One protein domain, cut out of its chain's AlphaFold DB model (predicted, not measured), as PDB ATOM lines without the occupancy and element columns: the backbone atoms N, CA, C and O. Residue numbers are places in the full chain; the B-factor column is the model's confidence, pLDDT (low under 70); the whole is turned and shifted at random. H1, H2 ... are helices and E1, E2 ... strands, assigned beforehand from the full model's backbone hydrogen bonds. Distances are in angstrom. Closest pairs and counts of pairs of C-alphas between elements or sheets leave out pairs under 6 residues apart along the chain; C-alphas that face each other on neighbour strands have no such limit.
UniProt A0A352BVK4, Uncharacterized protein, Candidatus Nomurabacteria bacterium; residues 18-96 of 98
ATOM      1  N   LEU A  18     147.966  99.969 146.260       95.88
ATOM      2  CA  LEU A  18     147.062  99.746 147.387       95.88
ATOM      3  C   LEU A  18     147.717 100.004 148.754       95.88
ATOM      4  O   LEU A  18     147.015 100.335 149.703       95.88
ATOM      5  N   SER A  19     149.047  99.907 148.853       95.62
ATOM      6  CA  SER A  19     149.799 100.200 150.082       95.62
ATOM      7  C   SER A  19     149.741 101.677 150.497       95.62
ATOM      8  O   SER A  19     149.969 102.008 151.660       95.62
ATOM      9  N   TRP A  20     149.343 102.566 149.581       96.00
ATOM     10  CA  TRP A  20     149.086 103.981 149.855       96.00
ATOM     11  C   TRP A  20     147.802 104.238 150.641       96.00
ATOM     12  O   TRP A  20     147.534 105.373 151.029       96.00
ATOM     13  N   PHE A  21     147.014 103.197 150.904       96.69
ATOM     14  CA  PHE A  21     145.778 103.281 151.661       96.69
ATOM     15  C   PHE A  21     145.855 102.413 152.911       96.69
ATOM     16  O   PHE A  21     146.490 101.357 152.924       96.69
ATOM     17  N   ILE A  22     145.157 102.849 153.954       96.81
ATOM     18  CA  ILE A  22     144.959 102.080 155.176       96.81
ATOM     19  C   ILE A  22     143.478 102.055 155.542       96.81
ATOM     20  O   ILE A  22     142.801 103.088 155.541       96.81
ATOM     21  N   GLY A  23     142.957 100.859 155.801       97.06
ATOM     22  CA  GLY A  23     141.606 100.673 156.323       97.06
ATOM     23  C   GLY A  23     141.602 100.832 157.838       97.06
ATOM     24  O   GLY A  23     142.455 100.258 158.497       97.06
ATOM     25  N   ASN A  24     140.638 101.558 158.394       96.38
ATOM     26  CA  ASN A  24     140.464 101.660 159.845       96.38
ATOM     27  C   ASN A  24     139.068 101.172 160.219       96.38
ATOM     28  O   ASN A  24     138.086 101.528 159.549       96.38
ATOM     29  N   GLY A  25     138.969 100.373 161.273       95.62
ATOM     30  CA  GLY A  25     137.706  99.809 161.729       95.62
ATOM     31  C   GLY A  25     137.798  99.201 163.119       95.62
ATOM     32  O   GLY A  25     138.701  99.529 163.881       95.62
ATOM     33  N   ARG A  26     136.853  98.314 163.430       94.81
ATOM     34  CA  ARG A  26     136.765  97.636 164.729       94.81
ATOM     35  C   ARG A  26     136.742  96.126 164.589       94.81
ATOM     36  O   ARG A  26     136.224  95.605 163.593       94.81
ATOM     37  N   GLU A  27     137.239  95.419 165.596       91.44
ATOM     38  CA  GLU A  27     137.097  93.963 165.655       91.44
ATOM     39  C   GLU A  27     135.611  93.547 165.629       91.44
ATOM     40  O   GLU A  27     134.728  94.219 166.162       91.44
ATOM     41  N   GLY A  28     135.293  92.460 164.918       89.31
ATOM     42  CA  GLY A  28     133.915  91.967 164.744       89.31
ATOM     43  C   GLY A  28     133.015  92.794 163.807       89.31
ATOM     44  O   GLY A  28     132.094  92.234 163.217       89.31
ATOM     45  N   VAL A  29     133.303  94.085 163.605       93.25
ATOM     46  CA  VAL A  29     132.586  94.967 162.659       93.25
ATOM     47  C   VAL A  29     133.297  95.025 161.303       93.25
ATOM     48  O   VAL A  29     132.646  95.012 160.260       93.25
ATOM     49  N   GLY A  30     134.630  95.052 161.303       95.38
ATOM     50  CA  GLY A  30     135.464  95.226 160.115       95.38
ATOM     51  C   GLY A  30     135.747  96.693 159.784       95.38
ATOM     52  O   GLY A  30     135.536  97.587 160.599       95.38
ATOM     53  N   ILE A  31     136.254  96.938 158.574       96.94
ATOM     54  CA  ILE A  31     136.692  98.259 158.103       96.94
ATOM     55  C   ILE A  31     135.505  99.233 158.010       96.94
ATOM     56  O   ILE A  31     134.473  98.929 157.413       96.94
ATOM     57  N   GLU A  32     135.669 100.447 158.528       96.06
ATOM     58  CA  GLU A  32     134.642 101.501 158.521       96.06
ATOM     59  C   GLU A  32     135.062 102.719 157.686       96.06
ATOM     60  O   GLU A  32     134.224 103.419 157.101       96.06
ATOM     61  N   SER A  33     136.369 102.953 157.580       96.06
ATOM     62  CA  SER A  33     136.954 104.059 156.827       96.06
ATOM     63  C   SER A  33     138.227 103.634 156.100       96.06
ATOM     64  O   SER A  33     138.832 102.618 156.428       96.06
ATOM     65  N   VAL A  34     138.615 104.412 155.089       97.06
ATOM     66  CA  VAL A  34     139.894 104.269 154.388       97.06
ATOM     67  C   VAL A  34     140.544 105.645 154.314       97.06
ATOM     68  O   VAL A  34     139.908 106.616 153.881       97.06
ATOM     69  N   SER A  35     141.797 105.703 154.742       95.44
ATOM     70  CA  SER A  35     142.655 106.890 154.750       95.44
ATOM     71  C   SER A  35     143.890 106.642 153.888       95.44
ATOM     72  O   SER A  35     144.156 105.503 153.502       95.44
ATOM     73  N   PHE A  36     144.656 107.691 153.594       95.19
ATOM     74  CA  PHE A  36     146.008 107.513 153.069       95.19
ATOM     75  C   PHE A  36     146.935 106.990 154.167       95.19
ATOM     76  O   PHE A  36     146.793 107.358 155.334       95.19
ATOM     77  N   SER A  37     147.845 106.094 153.796       94.88
ATOM     78  CA  SER A  37     148.798 105.482 154.718       94.88
ATOM     79  C   SER A  37     149.987 106.403 155.005       94.88
ATOM     80  O   SER A  37     150.239 107.377 154.292       94.88
ATOM     81  N   THR A  38     150.776 106.057 156.023       91.94
ATOM     82  CA  THR A  38     152.056 106.722 156.304       91.94
ATOM     83  C   THR A  38     153.035 106.604 155.134       91.94
ATOM     84  O   THR A  38     153.783 107.539 154.877       91.94
ATOM     85  N   GLU A  39     153.012 105.492 154.384       93.50
ATOM     86  CA  GLU A  39     153.827 105.349 153.167       93.50
ATOM     87  C   GLU A  39     153.486 106.448 152.162       93.50
ATOM     88  O   GLU A  39     154.386 107.096 151.636       93.50
ATOM     89  N   PHE A  40     152.192 106.692 151.934       93.88
ATOM     90  CA  PHE A  40     151.752 107.757 151.044       93.88
ATOM     91  C   PHE A  40     152.153 109.137 151.575       93.88
ATOM     92  O   PHE A  40     152.687 109.947 150.826       93.88
ATOM     93  N   ALA A  41     151.949 109.396 152.870       91.94
ATOM     94  CA  ALA A  41     152.318 110.669 153.489       91.94
ATOM     95  C   ALA A  41     153.828 110.969 153.399       91.94
ATOM     96  O   ALA A  41     154.208 112.133 153.311       91.94
ATOM     97  N   ASN A  42     154.666 109.929 153.362       91.88
ATOM     98  CA  ASN A  42     156.124 110.029 153.281       91.88
ATOM     99  C   ASN A  42     156.672 110.116 151.846       91.88
ATOM    100  O   ASN A  42     157.890 110.127 151.671       91.88
ATOM    101  N   LEU A  43     155.820 110.163 150.815       90.25
ATOM    102  CA  LEU A  43     156.281 110.311 149.428       90.25
ATOM    103  C   LEU A  43     156.976 111.654 149.165       90.25
ATOM    104  O   LEU A  43     157.692 111.773 148.173       90.25
ATOM    105  N   ASP A  44     156.746 112.657 150.015       83.81
ATOM    106  CA  ASP A  44     157.283 114.000 149.841       83.81
ATOM    107  C   ASP A  44     157.530 114.701 151.183       83.81
ATOM    108  O   ASP A  44     156.682 114.683 152.078       83.81
ATOM    109  N   GLU A  45     158.684 115.362 151.303       65.31
ATOM    110  CA  GLU A  45     159.081 116.103 152.508       65.31
ATOM    111  C   GLU A  45     158.200 117.339 152.766       65.31
ATOM    112  O   GLU A  45     158.043 117.750 153.917       65.31
ATOM    113  N   ALA A  46     157.580 117.925 151.731       65.44
ATOM    114  CA  ALA A  46     156.719 119.105 151.843       65.44
ATOM    115  C   ALA A  46     155.249 118.775 152.188       65.44
ATOM    116  O   ALA A  46     154.412 119.688 152.240       65.44
ATOM    117  N   ASN A  47     154.976 117.510 152.538       84.56
ATOM    118  CA  ASN A  47     153.700 116.962 153.002       84.56
ATOM    119  C   ASN A  47     152.627 116.904 151.899       84.56
ATOM    120  O   ASN A  47     151.733 117.749 151.821       84.56
ATOM    121  N   ILE A  48     152.675 115.848 151.080       91.94
ATOM    122  CA  ILE A  48     151.722 115.588 149.985       91.94
ATOM    123  C   ILE A  48     150.252 115.607 150.429       91.94
ATOM    124  O   ILE A  48     149.381 116.058 149.686       91.94
ATOM    125  N   ILE A  49     149.965 115.173 151.659       90.44
ATOM    126  CA  ILE A  49     148.611 115.180 152.218       90.44
ATOM    127  C   ILE A  49     148.081 116.615 152.320       90.44
ATOM    128  O   ILE A  49     146.913 116.864 152.022       90.44
ATOM    129  N   ARG A  50     148.940 117.575 152.681       91.12
ATOM    130  CA  ARG A  50     148.574 118.994 152.703       91.12
ATOM    131  C   ARG A  50     148.243 119.503 151.299       91.12
ATOM    132  O   ARG A  50     147.216 120.154 151.145       91.12
ATOM    133  N   CYS A  51     149.033 119.146 150.281       91.88
ATOM    134  CA  CYS A  51     148.735 119.508 148.889       91.88
ATOM    135  C   CYS A  51     147.359 118.991 148.445       91.88
ATOM    136  O   CYS A  51     146.608 119.720 147.802       91.88
ATOM    137  N   MET A  52     147.005 117.757 148.820       91.75
ATOM    138  CA  MET A  52     145.683 117.200 148.518       91.75
ATOM    139  C   MET A  52     144.545 117.948 149.230       91.75
ATOM    140  O   MET A  52     143.484 118.123 148.641       91.75
ATOM    141  N   MET A  53     144.751 118.385 150.479       89.94
ATOM    142  CA  MET A  53     143.734 119.117 151.249       89.94
ATOM    143  C   MET A  53     143.532 120.557 150.774       89.94
ATOM    144  O   MET A  53     142.400 121.027 150.714       89.94
ATOM    145  N   GLU A  54     144.620 121.267 150.479       91.81
ATOM    146  CA  GLU A  54     144.572 122.664 150.034       91.81
ATOM    147  C   GLU A  54     144.093 122.779 148.582       91.81
ATOM    148  O   GLU A  54     143.420 123.746 148.224       91.81
ATOM    149  N   GLY A  55     144.410 121.781 147.749       88.25
ATOM    150  CA  GLY A  55     144.063 121.776 146.333       88.25
ATOM    151  C   GLY A  55     144.702 122.937 145.564       88.25
ATOM    152  O   GLY A  55     145.698 123.522 145.989       88.25
ATOM    153  N   GLY A  56     144.139 123.271 144.405       93.12
ATOM    154  CA  GLY A  56     144.683 124.288 143.502       93.12
ATOM    155  C   GLY A  56     145.666 123.720 142.475       93.12
ATOM    156  O   GLY A  56     146.184 122.614 142.615       93.12
ATOM    157  N   GLU A  57     145.904 124.483 141.409       94.88
ATOM    158  CA  GLU A  57     146.606 123.993 140.215       94.88
ATOM    159  C   GLU A  57     148.047 123.531 140.504       94.88
ATOM    160  O   GLU A  57     148.471 122.477 140.034       94.88
ATOM    161  N   GLU A  58     148.797 124.288 141.307       93.31
ATOM    162  CA  GLU A  58     150.189 123.956 141.645       93.31
ATOM    163  C   GLU A  58     150.293 122.715 142.548       93.31
ATOM    164  O   GLU A  58     151.181 121.875 142.365       93.31
ATOM    165  N   ASN A  59     149.354 122.548 143.481       94.00
ATOM    166  CA  ASN A  59     149.280 121.363 144.335       94.00
ATOM    167  C   ASN A  59     148.864 120.124 143.532       94.00
ATOM    168  O   ASN A  59     149.483 119.074 143.681       94.00
ATOM    169  N   GLU A  60     147.895 120.253 142.624       94.69
ATOM    170  CA  GLU A  60     147.484 119.191 141.698       94.69
ATOM    171  C   GLU A  60     148.658 118.735 140.815       94.69
ATOM    172  O   GLU A  60     148.948 117.539 140.718       94.69
ATOM    173  N   LYS A  61     149.417 119.679 140.235       93.88
ATOM    174  CA  LYS A  61     150.648 119.368 139.485       93.88
ATOM    175  C   LYS A  61     151.676 118.649 140.355       93.88
ATOM    176  O   LYS A  61     152.312 117.702 139.889       93.88
ATOM    177  N   THR A  62     151.844 119.081 141.603       93.12
ATOM    178  CA  THR A  62     152.796 118.484 142.548       93.12
ATOM    179  C   THR A  62     152.407 117.047 142.896       93.12
ATOM    180  O   THR A  62     153.224 116.142 142.719       93.12
ATOM    181  N   VAL A  63     151.149 116.806 143.281       94.12
ATOM    182  CA  VAL A  63     150.614 115.467 143.584       94.12
ATOM    183  C   VAL A  63     150.752 114.546 142.375       94.12
ATOM    184  O   VAL A  63     151.271 113.434 142.504       94.12
ATOM    185  N   LYS A  64     150.386 115.022 141.180       94.25
ATOM    186  CA  LYS A  64     150.503 114.243 139.943       94.25
ATOM    187  C   LYS A  64     151.942 113.943 139.556       94.25
ATOM    188  O   LYS A  64     152.219 112.855 139.054       94.25
ATOM    189  N   ARG A  65     152.874 114.861 139.812       93.50
ATOM    190  CA  ARG A  65     154.307 114.633 139.586       93.50
ATOM    191  C   ARG A  65     154.863 113.554 140.516       93.50
ATOM    192  O   ARG A  65     155.638 112.725 140.055       93.50
ATOM    193  N   ILE A  66     154.472 113.561 141.791       93.12
ATOM    194  CA  ILE A  66     154.968 112.613 142.802       93.12
ATOM    195  C   ILE A  66     154.353 111.222 142.607       93.12
ATOM    196  O   ILE A  66     155.051 110.211 142.623       93.12
ATOM    197  N   THR A  67     153.036 111.165 142.415       93.00
ATOM    198  CA  THR A  67     152.275 109.905 142.451       93.00
ATOM    199  C   THR A  67     151.996 109.331 141.068       93.00
ATOM    200  O   THR A  67     151.758 108.133 140.925       93.00
ATOM    201  N   GLY A  68     152.018 110.177 140.036       94.06
ATOM    202  CA  GLY A  68     151.556 109.846 138.694       94.06
ATOM    203  C   GLY A  68     150.044 109.985 138.483       94.06
ATOM    204  O   GLY A  68     149.610 109.720 137.360       94.06
ATOM    205  N   PHE A  69     149.279 110.400 139.501       94.75
ATOM    206  CA  PHE A  69     147.811 110.474 139.506       94.75
ATOM    207  C   PHE A  69     147.309 111.843 139.972       94.75
ATOM    208  O   PHE A  69     147.977 112.514 140.757       94.75
ATOM    209  N   SER A  70     146.132 112.259 139.505       94.94
ATOM    210  CA  SER A  70     145.462 113.450 140.039       94.94
ATOM    211  C   SER A  70     145.000 113.252 141.482       94.94
ATOM    212  O   SER A  70     144.824 112.120 141.948       94.94
ATOM    213  N   ILE A  71     144.735 114.360 142.182       94.81
ATOM    214  CA  ILE A  71     144.091 114.321 143.502       94.81
ATOM    215  C   ILE A  71     142.751 113.572 143.404       94.81
ATOM    216  O   ILE A  71     142.475 112.687 144.216       94.81
ATOM    217  N   ASP A  72     141.965 113.857 142.362       95.12
ATOM    218  CA  ASP A  72     140.666 113.221 142.125       95.12
ATOM    219  C   ASP A  72     140.774 111.708 141.893       95.12
ATOM    220  O   ASP A  72     139.943 110.950 142.394       95.12
ATOM    221  N   GLU A  73     141.790 111.230 141.166       95.75
ATOM    222  CA  GLU A  73     142.010 109.796 140.940       95.75
ATOM    223  C   GLU A  73     142.320 109.063 142.252       95.75
ATOM    224  O   GLU A  73     141.779 107.982 142.517       95.75
ATOM    225  N   LEU A  74     143.158 109.666 143.099       96.00
ATOM    226  CA  LEU A  74     143.529 109.125 144.407       96.00
ATOM    227  C   LEU A  74     142.334 109.109 145.370       96.00
ATOM    228  O   LEU A  74     142.071 108.086 146.011       96.00
ATOM    229  N   GLU A  75     141.568 110.199 145.435       95.81
ATOM    230  CA  GLU A  75     140.351 110.293 146.251       95.81
ATOM    231  C   GLU A  75     139.259 109.339 145.765       95.81
ATOM    232  O   GLU A  75     138.629 108.637 146.565       95.81
ATOM    233  N   HIS A  76     139.067 109.238 144.450       96.19
ATOM    234  CA  HIS A  76     138.140 108.281 143.868       96.19
ATOM    235  C   HIS A  76     138.524 106.851 144.260       96.19
ATOM    236  O   HIS A  76     137.663 106.077 144.691       96.19
ATOM    237  N   LYS A  77     139.817 106.504 144.201       96.19
ATOM    238  CA  LYS A  77     140.289 105.181 144.620       96.19
ATOM    239  C   LYS A  77     140.078 104.935 146.111       96.19
ATOM    240  O   LYS A  77     139.599 103.864 146.485       96.19
ATOM    241  N   ARG A  78     140.349 105.926 146.963       96.50
ATOM    242  CA  ARG A  78     140.081 105.858 148.409       96.50
ATOM    243  C   ARG A  78     138.609 105.555 148.692       96.50
ATOM    244  O   ARG A  78     138.285 104.678 149.496       96.50
ATOM    245  N   MET A  79     137.708 106.246 147.995       97.25
ATOM    246  CA  MET A  79     136.262 106.068 148.132       97.25
ATOM    247  C   MET A  79     135.775 104.727 147.570       97.25
ATOM    248  O   MET A  79     134.906 104.095 148.178       97.25
ATOM    249  N   GLU A  80     136.349 104.260 146.460       97.00
ATOM    250  CA  GLU A  80     136.116 102.920 145.908       97.00
ATOM    251  C   GLU A  80     136.487 101.839 146.933       97.00
ATOM    252  O   GLU A  80     135.660 100.980 147.252       97.00
ATOM    253  N   LEU A  81     137.695 101.913 147.505       97.19
ATOM    254  CA  LEU A  81     138.175 100.971 148.518       97.19
ATOM    255  C   LEU A  81     137.290 100.993 149.764       97.19
ATOM    256  O   LEU A  81     136.869  99.933 150.231       97.19
ATOM    257  N   LYS A  82     136.920 102.185 150.254       97.06
ATOM    258  CA  LYS A  82     135.989 102.324 151.380       97.06
ATOM    259  C   LYS A  82     134.673 101.609 151.099       97.06
ATOM    260  O   LYS A  82     134.222 100.836 151.934       97.06
ATOM    261  N   ARG A  83     134.049 101.835 149.940       97.19
ATOM    262  CA  ARG A  83     132.768 101.194 149.590       97.19
ATOM    263  C   ARG A  83     132.900  99.678 149.467       97.19
ATOM    264  O   ARG A  83     132.033  98.959 149.949       97.19
ATOM    265  N   ARG A  84     133.980  99.201 148.844       97.00
ATOM    266  CA  ARG A  84     134.200  97.775 148.573       97.00
ATOM    267  C   ARG A  84     134.507  96.964 149.832       97.00
ATOM    268  O   ARG A  84     134.071  95.818 149.929       97.00
ATOM    269  N   TYR A  85     135.252  97.545 150.769       96.56
ATOM    270  CA  TYR A  85     135.750  96.838 151.950       96.56
ATOM    271  C   TYR A  85     135.043  97.223 153.252       96.56
ATOM    272  O   TYR A  85     135.368  96.660 154.294       96.56
ATOM    273  N   ARG A  86     134.035  98.108 153.219       95.94
ATOM    274  CA  ARG A  86     133.236  98.425 154.411       95.94
ATOM    275  C   ARG A  86     132.619  97.161 155.021       95.94
ATOM    276  O   ARG A  86     131.998  96.367 154.316       95.94
ATOM    277  N   GLY A  87     132.782  96.993 156.330       95.50
ATOM    278  CA  GLY A  87     132.308  95.835 157.089       95.50
ATOM    279  C   GLY A  87     133.105  94.549 156.846       95.50
ATOM    280  O   GLY A  87     132.703  93.478 157.291       95.50
ATOM    281  N   LYS A  88     134.213  94.605 156.093       94.44
ATOM    282  CA  LYS A  88     135.093  93.450 155.877       94.44
ATOM    283  C   LYS A  88     136.203  93.452 156.916       94.44
ATOM    284  O   LYS A  88     136.807  94.483 157.183       94.44
ATOM    285  N   THR A  89     136.510  92.278 157.453       91.62
ATOM    286  CA  THR A  89     137.627  92.050 158.387       91.62
ATOM    287  C   THR A  89     138.924  91.657 157.675       91.62
ATOM    288  O   THR A  89     139.909  91.310 158.317       91.62
ATOM    289  N   ARG A  90     138.921  91.655 156.334       90.31
ATOM    290  CA  ARG A  90     140.074  91.350 155.483       90.31
ATOM    291  C   ARG A  90     140.065  92.237 154.243       90.31
ATOM    292  O   ARG A  90     139.006  92.458 153.648       90.31
ATOM    293  N   ALA A  91     141.246  92.672 153.827       91.06
ATOM    294  CA  ALA A  91     141.471  93.474 152.632       91.06
ATOM    295  C   ALA A  91     142.865  93.182 152.037       91.06
ATOM    296  O   ALA A  91     143.747  92.738 152.768       91.06
ATOM    297  N   PRO A  92     143.089  93.419 150.730       91.06
ATOM    298  CA  PRO A  92     144.394  93.250 150.081       91.06
ATOM    299  C   PRO A  92     145.341  94.448 150.303       91.06
ATOM    300  O   PRO A  92     146.251  94.673 149.514       91.06
ATOM    301  N   PHE A  93     145.094  95.253 151.336       90.88
ATOM    302  CA  PHE A  93     145.904  96.397 151.752       90.88
ATOM    303  C   PHE A  93     145.958  96.441 153.275       90.88
ATOM    304  O   PHE A  93     145.201  95.726 153.931       90.88
ATOM    305  N   ASN A  94     146.846  97.265 153.826       89.12
ATOM    306  CA  ASN A  94     147.004  97.385 155.271       89.12
ATOM    307  C   ASN A  94     145.706  97.875 155.919       89.12
ATOM    308  O   ASN A  94     145.023  98.758 155.396       89.12
ATOM    309  N   PHE A  95     145.364  97.313 157.070       90.25
ATOM    310  CA  PHE A  95     144.232  97.775 157.855       90.25
ATOM    311  C   PHE A  95     144.493  97.566 159.342       90.25
ATOM    312  O   PHE A  95     145.222  96.651 159.720       90.25
ATOM    313  N   ASP A  96     143.882  98.423 160.149       90.06
ATOM    314  CA  ASP A  96     143.951  98.401 161.602       90.06
ATOM    315  C   ASP A  96     142.530  98.259 162.169       90.06
ATOM    316  O   ASP A  96     141.617  99.011 161.792       90.06
TER     317      ASP A  96
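This is residues 18 to 96 of the 98 residues of an uncharacterized protein of Candidatus Nomurabacteria bacterium (UniProt A0A352BVK4). A rod with two ends: at one, a two-stranded hairpin, E1 and E2, has the long helix H4 packed lengthwise over it, and at the other, the helical hairpin of H2 and H3 makes a helical head. Short H1 leads from E2 toward this head, and the last residues fold back to E1, where residues 95 to 96 pair with 23 to 24. The printed part has 79 residues with two named strands and four named helices, in the order E1 E2 H1 H2 H3 H4; the sheet is antiparallel and the class is mixed, helices and strands. It is compact, with a radius of gyration of the C-alphas of 13.3 A, and spans 42 by 21 by 19 A.

E1, residues 21 to 26, and E2, residues 30 to 36, form a hairpin of antiparallel neighbours at 149 degrees, with N 22 and O 35 at 2.9 A and N 32 and O 24 at 2.8 A, within hydrogen-bond range. H4, residues 71 to 85, comes nearest to E2 at the C-alphas of Val 34 and Lys 82, 5.3 A apart. H3, residues 57 to 67, only just touches H4, with 3 pairs of C-alphas within 8 A, through residue 71 of H4 alone; the closest are Glu 60 and Ile 71, 6.2 A, at a steep tilt of 58 degrees, the same way. H2, residues 48 to 54, touches H3 in a helical hairpin, opposite ways at a shallow tilt of 25 degrees, with the C-alphas of Cys 51 and Asn 59 closest at 4.9 A. H1, residues 38 to 41, and H2 only just touch, only at the corner by their link, with 3 pairs of C-alphas within 8 A; the closest are Ala 41 and Ile 49, 6.0 A. H2, H3 and H4 have every O i to N i+4 pair within hydrogen-bond range; H1 is too short for such a pair.

E1 begins at C-alpha 21 (145.778, 103.281, 151.661) and is 16.8 A long; E2 is 17.7 A. H3 is 15.3 A. H4 is 21.1 A and ends at C-alpha 85 (135.750, 96.838, 151.950).

The C-alphas farthest apart, those of Gly 28 and Glu 58, are 42.7 A apart. The printed part has no cut, and no link between named elements is long. Mean pLDDT of the printed part is 93.0; residues 45 to 46 are under 70.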